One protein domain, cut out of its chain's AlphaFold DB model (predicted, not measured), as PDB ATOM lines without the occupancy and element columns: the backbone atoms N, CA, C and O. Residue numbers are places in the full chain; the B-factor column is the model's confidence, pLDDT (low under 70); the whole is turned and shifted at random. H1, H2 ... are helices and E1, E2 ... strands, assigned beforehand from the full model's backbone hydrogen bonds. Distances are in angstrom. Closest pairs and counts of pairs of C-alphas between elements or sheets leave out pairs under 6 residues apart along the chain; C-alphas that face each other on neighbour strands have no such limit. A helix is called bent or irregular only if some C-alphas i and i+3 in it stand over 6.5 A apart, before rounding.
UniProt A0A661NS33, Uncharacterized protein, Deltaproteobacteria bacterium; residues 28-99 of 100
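What this domain is: This is residues 28 to 99 of the 100 residues of an uncharacterized protein of Deltaproteobacteria bacterium (UniProt A0A661NS33). A narrow ribbon of two parallel strands, E1 and E2, runs between two helices, with H1 along one side and H3 along the other, and the short helix H2 lies off one end of this flat, loose assembly. The printed part has 72 residues with three named helices and two named strands, in the order E1, H1, E2, H2, H3; the class is mixed, helices and strands. The radius of gyration of the C-alphas is 14.2 A, and the C-alphas span 43 by 26 by 12 A.

How they stand to each other: E1, residues 28 to 34, and E2, residues 54 to 63, are parallel neighbours at 18 degrees, with N 30 and O 58 at 2.9 A and N 60 and O 30 at 2.8 A, both within hydrogen-bond range. E2 bends by 65 degrees at residue 57. With H1, residues 39 to 51, they form a strand-helix-strand unit, two parallel strands joined through a helix, whose crossover is right-handed. The closest C-alphas of H1 and E2 are those of Thr 39 and Pro 61, 5.7 A apart. H3, residues 84 to 97, comes closest to E2 at the C-alphas of Asp 86 and Cys 62, 6.6 A apart, while H3 and E1 are near each other. H1 and H3 are apart, and H2, residues 69 to 74, is apart from E1, H1 and H3. In H3 each O i to N i+4 pair is within hydrogen-bond range, against 6 of 9 in H1 and 0 of 2 in H2, where 3 of 3 O i to N i+3 pairs are.

Where its parts are: E1 begins at C-alpha 28 (4.333, -3.511, -51.726) and is 19.8 A long; E2 is 25.3 A. H1, 18.7 A, is irregular: C-alphas 41 and 44 are 7.0 A apart. H2 measures 10.1 A, and H3, 20.0 A, ends at C-alpha 97 (-2.507, -6.081, -45.724).

The domain as a whole: The C-alphas farthest apart, of Leu 73 and Gln 99, are 43.8 A apart. The printed part has no cut and no long link. No printed residue is under 70 in pLDDT.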
ATOM      1  N   ALA A  28       5.214  -3.603 -50.570       96.06
ATOM      2  CA  ALA A  28       4.333  -3.511 -51.726       96.06
ATOM      3  C   ALA A  28       3.412  -4.730 -51.775       96.06
ATOM      4  O   ALA A  28       3.648  -5.735 -51.109       96.06
ATOM      5  N   PHE A  29       2.369  -4.653 -52.586       97.50
ATOM      6  CA  PHE A  29       1.485  -5.768 -52.887       97.50
ATOM      7  C   PHE A  29       1.198  -5.775 -54.387       97.50
ATOM      8  O   PHE A  29       1.398  -4.765 -55.064       97.50
ATOM      9  N   ILE A  30       0.748  -6.911 -54.913       97.81
ATOM     10  CA  ILE A  30       0.382  -7.043 -56.324       97.81
ATOM     11  C   ILE A  30      -1.119  -7.286 -56.413       97.81
ATOM     12  O   ILE A  30      -1.657  -8.173 -55.757       97.81
ATOM     13  N   PHE A  31      -1.794  -6.500 -57.242       96.94
ATOM     14  CA  PHE A  31      -3.197  -6.685 -57.578       96.94
ATOM     15  C   PHE A  31      -3.328  -6.659 -59.097       96.94
ATOM     16  O   PHE A  31      -2.715  -5.816 -59.755       96.94
ATOM     17  N   SER A  32      -4.114  -7.567 -59.668       95.56
ATOM     18  CA  SER A  32      -4.412  -7.523 -61.098       95.56
ATOM     19  C   SER A  32      -5.815  -8.012 -61.408       95.56
ATOM     20  O   SER A  32      -6.379  -8.831 -60.690       95.56
ATOM     21  N   THR A  33      -6.342  -7.558 -62.538       93.88
ATOM     22  CA  THR A  33      -7.550  -8.091 -63.167       93.88
ATOM     23  C   THR A  33      -7.167  -8.838 -64.434       93.88
ATOM     24  O   THR A  33      -6.282  -8.396 -65.164       93.88
ATOM     25  N   SER A  34      -7.802  -9.974 -64.710       92.81
ATOM     26  CA  SER A  34      -7.486 -10.781 -65.895       92.81
ATOM     27  C   SER A  34      -8.566 -11.825 -66.178       92.81
ATOM     28  O   SER A  34      -9.341 -12.145 -65.282       92.81
ATOM     29  N   GLY A  35      -8.605 -12.406 -67.380       93.31
ATOM     30  CA  GLY A  35      -9.601 -13.432 -67.704       93.31
ATOM     31  C   GLY A  35      -9.505 -14.673 -66.817       93.31
ATOM     32  O   GLY A  35     -10.499 -15.142 -66.271       93.31
ATOM     33  N   PHE A  36      -8.308 -15.207 -66.589       90.06
ATOM     34  CA  PHE A  36      -8.194 -16.444 -65.814       90.06
ATOM     35  C   PHE A  36      -7.979 -16.235 -64.308       90.06
ATOM     36  O   PHE A  36      -8.304 -17.131 -63.528       90.06
ATOM     37  N   GLY A  37      -7.528 -15.054 -63.866       90.81
ATOM     38  CA  GLY A  37      -7.362 -14.750 -62.440       90.81
ATOM     39  C   GLY A  37      -6.310 -15.623 -61.753       90.81
ATOM     40  O   GLY A  37      -6.495 -16.031 -60.609       90.81
ATOM     41  N   PHE A  38      -5.218 -15.938 -62.447       93.38
ATOM     42  CA  PHE A  38      -4.174 -16.820 -61.938       93.38
ATOM     43  C   PHE A  38      -3.053 -16.059 -61.223       93.38
ATOM     44  O   PHE A  38      -2.490 -15.111 -61.769       93.38
ATOM     45  N   THR A  39      -2.679 -16.510 -60.021       92.19
ATOM     46  CA  THR A  39      -1.586 -15.915 -59.225       92.19
ATOM     47  C   THR A  39      -0.226 -16.063 -59.902       92.19
ATOM     48  O   THR A  39       0.601 -15.163 -59.815       92.19
ATOM     49  N   TRP A  40       0.030 -17.160 -60.625       92.44
ATOM     50  CA  TRP A  40       1.337 -17.382 -61.260       92.44
ATOM     51  C   TRP A  40       1.668 -16.356 -62.351       92.44
ATOM     52  O   TRP A  40       2.843 -16.142 -62.652       92.44
ATOM     53  N   TRP A  41       0.672 -15.655 -62.898       92.94
ATOM     54  CA  TRP A  41       0.896 -14.521 -63.798       92.94
ATOM     55  C   TRP A  41       1.599 -13.343 -63.123       92.94
ATOM     56  O   TRP A  41       2.246 -12.542 -63.798       92.94
ATOM     57  N   HIS A  42       1.550 -13.256 -61.794       96.38
ATOM     58  CA  HIS A  42       2.309 -12.261 -61.044       96.38
ATOM     59  C   HIS A  42       3.798 -12.601 -60.948       96.38
ATOM     60  O   HIS A  42       4.592 -11.709 -60.670       96.38
ATOM     61  N   GLY A  43       4.223 -13.837 -61.243       95.69
ATOM     62  CA  GLY A  43       5.586 -14.314 -60.978       95.69
ATOM     63  C   GLY A  43       6.699 -13.451 -61.586       95.69
ATOM     64  O   GLY A  43       7.674 -13.113 -60.905       95.69
ATOM     65  N   ALA A  44       6.544 -13.025 -62.843       93.88
ATOM     66  CA  ALA A  44       7.514 -12.147 -63.500       93.88
ATOM     67  C   ALA A  44       7.566 -10.753 -62.848       93.88
ATOM     68  O   ALA A  44       8.652 -10.226 -62.602       93.88
ATOM     69  N   LEU A  45       6.407 -10.173 -62.522       94.31
ATOM     70  CA  LEU A  45       6.308  -8.879 -61.844       94.31
ATOM     71  C   LEU A  45       6.881  -8.952 -60.424       94.31
ATOM     72  O   LEU A  45       7.717  -8.127 -60.057       94.31
ATOM     73  N   ARG A  46       6.505  -9.979 -59.658       96.69
ATOM     74  CA  ARG A  46       6.998 -10.256 -58.306       96.69
ATOM     75  C   ARG A  46       8.516 -10.351 -58.284       96.69
ATOM     76  O   ARG A  46       9.162  -9.642 -57.518       96.69
ATOM     77  N   THR A  47       9.090 -11.162 -59.174       95.75
ATOM     78  CA  THR A  47      10.547 -11.334 -59.286       95.75
ATOM     79  C   THR A  47      11.245  -9.997 -59.531       95.75
ATOM     80  O   THR A  47      12.264  -9.699 -58.909       95.75
ATOM     81  N   ARG A  48      10.694  -9.157 -60.415       92.25
ATOM     82  CA  ARG A  48      11.262  -7.836 -60.713       92.25
ATOM     83  C   ARG A  48      11.162  -6.875 -59.527       92.25
ATOM     84  O   ARG A  48      12.150  -6.214 -59.219       92.25
ATOM     85  N   LEU A  49      10.023  -6.823 -58.836       94.31
ATOM     86  CA  LEU A  49       9.839  -5.975 -57.652       94.31
ATOM     87  C   LEU A  49      10.766  -6.396 -56.501       94.31
ATOM     88  O   LEU A  49      11.420  -5.543 -55.902       94.31
ATOM     89  N   VAL A  50      10.915  -7.701 -56.255       95.81
ATOM     90  CA  VAL A  50      11.858  -8.224 -55.253       95.81
ATOM     91  C   VAL A  50      13.300  -7.849 -55.608       95.81
ATOM     92  O   VAL A  50      14.018  -7.319 -54.766       95.81
ATOM     93  N   ARG A  51      13.722  -8.001 -56.875       94.75
ATOM     94  CA  ARG A  51      15.060  -7.560 -57.332       94.75
ATOM     95  C   ARG A  51      15.290  -6.052 -57.180       94.75
ATOM     96  O   ARG A  51      16.432  -5.613 -57.052       94.75
ATOM     97  N   LYS A  52      14.220  -5.254 -57.206       93.12
ATOM     98  CA  LYS A  52      14.254  -3.808 -56.948       93.12
ATOM     99  C   LYS A  52      14.238  -3.462 -55.456       93.12
ATOM    100  O   LYS A  52      14.355  -2.283 -55.154       93.12
ATOM    101  N   GLY A  53      14.158  -4.436 -54.548       95.81
ATOM    102  CA  GLY A  53      14.238  -4.233 -53.096       95.81
ATOM    103  C   GLY A  53      12.892  -4.013 -52.403       95.81
ATOM    104  O   GLY A  53      12.859  -3.486 -51.292       95.81
ATOM    105  N   PHE A  54      11.781  -4.388 -53.043       96.88
ATOM    106  CA  PHE A  54      10.472  -4.411 -52.389       96.88
ATOM    107  C   PHE A  54      10.265  -5.690 -51.570       96.88
ATOM    108  O   PHE A  54      10.688  -6.776 -51.970       96.88
ATOM    109  N   VAL A  55       9.515  -5.569 -50.476       97.31
ATOM    110  CA  VAL A  55       8.967  -6.689 -49.703       97.31
ATOM    111  C   VAL A  55       7.503  -6.866 -50.098       97.31
ATOM    112  O   VAL A  55       6.668  -6.014 -49.791       97.31
ATOM    113  N   ILE A  56       7.189  -7.951 -50.805       96.94
ATOM    114  CA  ILE A  56       5.826  -8.225 -51.276       96.94
ATOM    115  C   ILE A  56       5.001  -8.839 -50.142       96.94
ATOM    116  O   ILE A  56       5.257  -9.969 -49.742       96.94
ATOM    117  N   GLN A  57       4.018  -8.087 -49.645       97.62
ATOM    118  CA  GLN A  57       3.143  -8.450 -48.521       97.62
ATOM    119  C   GLN A  57       1.945  -9.312 -48.939       97.62
ATOM    120  O   GLN A  57       1.291  -9.928 -48.106       97.62
ATOM    121  N   GLY A  58       1.643  -9.368 -50.235       97.12
ATOM    122  CA  GLY A  58       0.549 -10.178 -50.745       97.12
ATOM    123  C   GLY A  58       0.291  -9.969 -52.230       97.12
ATOM    124  O   GLY A  58       0.734  -8.988 -52.832       97.12
ATOM    125  N   GLU A  59      -0.445 -10.914 -52.802       97.81
ATOM    126  CA  GLU A  59      -0.787 -10.972 -54.219       97.81
ATOM    127  C   GLU A  59      -2.273 -11.328 -54.357       97.81
ATOM    128  O   GLU A  59      -2.755 -12.260 -53.708       97.81
ATOM    129  N   HIS A  60      -3.011 -10.581 -55.178       97.75
ATOM    130  CA  HIS A  60      -4.435 -10.802 -55.409       97.75
ATOM    131  C   HIS A  60      -4.777 -10.727 -56.900       97.75
ATOM    132  O   HIS A  60      -4.817  -9.636 -57.478       97.75
ATOM    133  N   PRO A  61      -5.021 -11.871 -57.556       96.75
ATOM    134  CA  PRO A  61      -5.585 -11.891 -58.888       96.75
ATOM    135  C   PRO A  61      -7.115 -11.869 -58.811       96.75
ATOM    136  O   PRO A  61      -7.740 -12.636 -58.079       96.75
ATOM    137  N   CYS A  62      -7.719 -11.018 -59.625       96.25
ATOM    138  CA  CYS A  62      -9.157 -10.888 -59.778       96.25
ATOM    139  C   CYS A  62      -9.551 -11.304 -61.196       96.25
ATOM    140  O   CYS A  62      -8.897 -10.925 -62.176       96.25
ATOM    141  N   LYS A  63     -10.628 -12.082 -61.322       95.25
ATOM    142  CA  LYS A  63     -11.213 -12.364 -62.634       95.25
ATOM    143  C   LYS A  63     -11.967 -11.132 -63.133       95.25
ATOM    144  O   LYS A  63     -12.608 -10.443 -62.347       95.25
ATOM    145  N   ALA A  64     -11.878 -10.857 -64.426       94.81
ATOM    146  CA  ALA A  64     -12.604  -9.777 -65.087       94.81
ATOM    147  C   ALA A  64     -13.047 -10.218 -66.484       94.81
ATOM    148  O   ALA A  64     -12.532 -11.217 -67.006       94.81
ATOM    149  N   LEU A  65     -13.996  -9.478 -67.068       95.94
ATOM    150  CA  LEU A  65     -14.430  -9.682 -68.449       95.94
ATOM    151  C   LEU A  65     -13.217  -9.756 -69.380       95.94
ATOM    152  O   LEU A  65     -12.397  -8.839 -69.427       95.94
ATOM    153  N   ASP A  66     -13.137 -10.848 -70.132       95.31
ATOM    154  CA  ASP A  66     -12.076 -11.066 -71.102       95.31
ATOM    155  C   ASP A  66     -12.675 -11.376 -72.471       95.31
ATOM    156  O   ASP A  66     -13.426 -12.336 -72.654       95.31
ATOM    157  N   THR A  67     -12.340 -10.520 -73.431       95.50
ATOM    158  CA  THR A  67     -12.742 -10.617 -74.833       95.50
ATOM    159  C   THR A  67     -11.522 -10.745 -75.747       95.50
ATOM    160  O   THR A  67     -11.568 -10.297 -76.891       95.50
ATOM    161  N   MET A  68     -10.392 -11.264 -75.262       92.56
ATOM    162  CA  MET A  68      -9.178 -11.409 -76.065       92.56
ATOM    163  C   MET A  68      -9.274 -12.575 -77.053       92.56
ATOM    164  O   MET A  68      -9.700 -13.683 -76.725       92.56
ATOM    165  N   GLY A  69      -8.849 -12.322 -78.294       92.56
ATOM    166  CA  GLY A  69      -8.804 -13.319 -79.363       92.56
ATOM    167  C   GLY A  69     -10.176 -13.911 -79.693       92.56
ATOM    168  O   GLY A  69     -11.171 -13.192 -79.816       92.56
ATOM    169  N   LEU A  70     -10.224 -15.240 -79.819       93.81
ATOM    170  CA  LEU A  70     -11.444 -15.981 -80.158       93.81
ATOM    171  C   LEU A  70     -12.561 -15.802 -79.122       93.81
ATOM    172  O   LEU A  70     -13.730 -15.925 -79.475       93.81
ATOM    173  N   LEU A  71     -12.230 -15.440 -77.876       92.38
ATOM    174  CA  LEU A  71     -13.227 -15.196 -76.832       92.38
ATOM    175  C   LEU A  71     -14.193 -14.072 -77.231       92.38
ATOM    176  O   LEU A  71     -15.374 -14.147 -76.898       92.38
ATOM    177  N   LYS A  72     -13.738 -13.078 -78.009       92.75
ATOM    178  CA  LYS A  72     -14.591 -11.989 -78.511       92.75
ATOM    179  C   LYS A  72     -15.767 -12.496 -79.347       92.75
ATOM    180  O   LYS A  72     -16.853 -11.933 -79.248       92.75
ATOM    181  N   LEU A  73     -15.566 -13.557 -80.132       95.25
ATOM    182  CA  LEU A  73     -16.591 -14.118 -81.020       95.25
ATOM    183  C   LEU A  73     -17.757 -14.742 -80.240       95.25
ATOM    184  O   LEU A  73     -18.876 -14.778 -80.736       95.25
ATOM    185  N   PHE A  74     -17.517 -15.149 -78.992       93.81
ATOM    186  CA  PHE A  74     -18.531 -15.683 -78.075       93.81
ATOM    187  C   PHE A  74     -19.036 -14.621 -77.069       93.81
ATOM    188  O   PHE A  74     -19.740 -14.914 -76.096       93.81
ATOM    189  N   GLY A  75     -18.671 -13.352 -77.286       92.50
ATOM    190  CA  GLY A  75     -18.987 -12.231 -76.400       92.50
ATOM    191  C   GLY A  75     -18.139 -12.173 -75.124       92.50
ATOM    192  O   GLY A  75     -18.474 -11.423 -74.212       92.50
ATOM    193  N   GLY A  76     -17.059 -12.945 -75.045       95.00
ATOM    194  CA  GLY A  76     -16.131 -12.984 -73.917       95.00
ATOM    195  C   GLY A  76     -16.522 -13.939 -72.791       95.00
ATOM    196  O   GLY A  76     -17.624 -14.487 -72.745       95.00
ATOM    197  N   VAL A  77     -15.588 -14.111 -71.857       95.06
ATOM    198  CA  VAL A  77     -15.738 -14.899 -70.622       95.06
ATOM    199  C   VAL A  77     -15.766 -13.984 -69.400       95.06
ATOM    200  O   VAL A  77     -15.361 -12.828 -69.480       95.06
ATOM    201  N   ASN A  78     -16.234 -14.499 -68.257       95.69
ATOM    202  CA  ASN A  78     -16.400 -13.733 -67.011       95.69
ATOM    203  C   ASN A  78     -17.281 -12.481 -67.163       95.69
ATOM    204  O   ASN A  78     -17.014 -11.440 -66.562       95.69
ATOM    205  N   LYS A  79     -18.341 -12.572 -67.974       95.31
ATOM    206  CA  LYS A  79     -19.368 -11.525 -68.045       95.31
ATOM    207  C   LYS A  79     -19.928 -11.269 -66.643       95.31
ATOM    208  O   LYS A  79     -20.165 -12.213 -65.896       95.31
ATOM    209  N   GLY A  80     -20.110  -9.998 -66.293       94.88
ATOM    210  CA  GLY A  80     -20.570  -9.593 -64.963       94.88
ATOM    211  C   GLY A  80     -19.485  -9.570 -63.882       94.88
ATOM    212  O   GLY A  80     -19.818  -9.291 -62.737       94.88
ATOM    213  N   ARG A  81     -18.212  -9.830 -64.223       95.75
ATOM    214  CA  ARG A  81     -17.089  -9.754 -63.277       95.75
ATOM    215  C   ARG A  81     -16.164  -8.561 -63.550       95.75
ATOM    216  O   ARG A  81     -15.925  -8.262 -64.726       95.75
ATOM    217  N   PRO A  82     -15.566  -7.938 -62.514       96.19
ATOM    218  CA  PRO A  82     -15.644  -8.308 -61.090       96.19
ATOM    219  C   PRO A  82     -17.049  -8.175 -60.478       96.19
ATOM    220  O   PRO A  82     -17.726  -7.180 -60.722       96.19
ATOM    221  N   ASP A  83     -17.483  -9.184 -59.720       96.38
ATOM    222  CA  ASP A  83     -18.794  -9.234 -59.053       96.38
ATOM    223  C   ASP A  83     -18.697  -8.969 -57.534       96.38
ATOM    224  O   ASP A  83     -17.634  -8.648 -56.999       96.38
ATOM    225  N   ALA A  84     -19.813  -9.099 -56.807       98.06
ATOM    226  CA  ALA A  84     -19.842  -8.887 -55.358       98.06
ATOM    227  C   ALA A  84     -18.871  -9.806 -54.589       98.06
ATOM    228  O   ALA A  84     -18.255  -9.365 -53.618       98.06
ATOM    229  N   GLN A  85     -18.681 -11.054 -55.035       97.12
ATOM    230  CA  GLN A  85     -17.734 -11.978 -54.405       97.12
ATOM    231  C   GLN A  85     -16.287 -11.584 -54.715       97.12
ATOM    232  O   GLN A  85     -15.413 -11.713 -53.857       97.12
ATOM    233  N   ASP A  86     -16.009 -11.089 -55.924       97.00
ATOM    234  CA  ASP A  86     -14.692 -10.543 -56.267       97.00
ATOM    235  C   ASP A  86     -14.336  -9.343 -55.376       97.00
ATOM    236  O   ASP A  86     -13.235  -9.282 -54.819       97.00
ATOM    237  N   LEU A  87     -15.290  -8.429 -55.170       97.56
ATOM    238  CA  LEU A  87     -15.130  -7.272 -54.285       97.56
ATOM    239  C   LEU A  87     -14.936  -7.682 -52.821       97.56
ATOM    240  O   LEU A  87     -14.095  -7.107 -52.121       97.56
ATOM    241  N   GLU A  88     -15.661  -8.697 -52.349       98.31
ATOM    242  CA  GLU A  88     -15.480  -9.244 -51.004       98.31
ATOM    243  C   GLU A  88     -14.066  -9.815 -50.824       98.31
ATOM    244  O   GLU A  88     -13.373  -9.487 -49.855       98.31
ATOM    245  N   ARG A  89     -13.573 -10.599 -51.789       97.88
ATOM    246  CA  ARG A  89     -12.213 -11.159 -51.741       97.88
ATOM    247  C   ARG A  89     -11.142 -10.072 -51.787       97.88
ATOM    248  O   ARG A  89     -10.161 -10.166 -51.045       97.88
ATOM    249  N   ALA A  90     -11.323  -9.037 -52.607       97.38
ATOM    250  CA  ALA A  90     -10.430  -7.879 -52.644       97.38
ATOM    251  C   ALA A  90     -10.436  -7.120 -51.303       97.38
ATOM    252  O   ALA A  90      -9.383  -6.712 -50.808       97.38
ATOM    253  N   THR A  91     -11.600  -7.006 -50.659       98.06
ATOM    254  CA  THR A  91     -11.741  -6.402 -49.326       98.06
ATOM    255  C   THR A  91     -11.012  -7.219 -48.260       98.06
ATOM    256  O   THR A  91     -10.272  -6.658 -47.450       98.06
ATOM    257  N   ILE A  92     -11.168  -8.548 -48.264       98.19
ATOM    258  CA  ILE A  92     -10.447  -9.453 -47.355       98.19
ATOM    259  C   ILE A  92      -8.934  -9.314 -47.555       98.19
ATOM    260  O   ILE A  92      -8.194  -9.212 -46.576       98.19
ATOM    261  N   PHE A  93      -8.472  -9.261 -48.805       97.75
ATOM    262  CA  PHE A  93      -7.067  -9.031 -49.128       97.75
ATOM    263  C   PHE A  93      -6.554  -7.706 -48.545       97.75
ATOM    264  O   PHE A  93      -5.568  -7.704 -47.810       97.75
ATOM    265  N   ALA A  94      -7.260  -6.597 -48.780       97.38
ATOM    266  CA  ALA A  94      -6.888  -5.289 -48.245       97.38
ATOM    267  C   ALA A  94      -6.873  -5.257 -46.705       97.38
ATOM    268  O   ALA A  94      -5.989  -4.649 -46.103       97.38
ATOM    269  N   ARG A  95      -7.816  -5.943 -46.043       97.88
ATOM    270  CA  ARG A  95      -7.836  -6.065 -44.575       97.88
ATOM    271  C   ARG A  95      -6.625  -6.833 -44.044       97.88
ATOM    272  O   ARG A  95      -6.040  -6.393 -43.059       97.88
ATOM    273  N   ARG A  96      -6.216  -7.919 -44.707       96.88
ATOM    274  CA  ARG A  96      -5.003  -8.678 -44.344       96.88
ATOM    275  C   ARG A  96      -3.735  -7.831 -44.483       96.88
ATOM    276  O   ARG A  96      -2.895  -7.871 -43.592       96.88
ATOM    277  N   LEU A  97      -3.641  -6.999 -45.527       96.44
ATOM    278  CA  LEU A  97      -2.507  -6.081 -45.724       96.44
ATOM    279  C   LEU A  97      -2.346  -5.049 -44.597       96.44
ATOM    280  O   LEU A  97      -1.242  -4.582 -44.351       96.44
ATOM    281  N   ARG A  98      -3.429  -4.680 -43.901       92.25
ATOM    282  CA  ARG A  98      -3.363  -3.765 -42.744       92.25
ATOM    283  C   ARG A  98      -2.797  -4.420 -41.482       92.25
ATOM    284  O   ARG A  98      -2.502  -3.710 -40.528       92.25
ATOM    285  N   GLN A  99      -2.713  -5.747 -41.459       88.88
ATOM    286  CA  GLN A  99      -2.240  -6.539 -40.320       88.88
ATOM    287  C   GLN A  99      -0.791  -7.020 -40.507       88.88
ATOM    288  O   GLN A  99      -0.256  -7.676 -39.619       88.88
TER     289      GLN A  99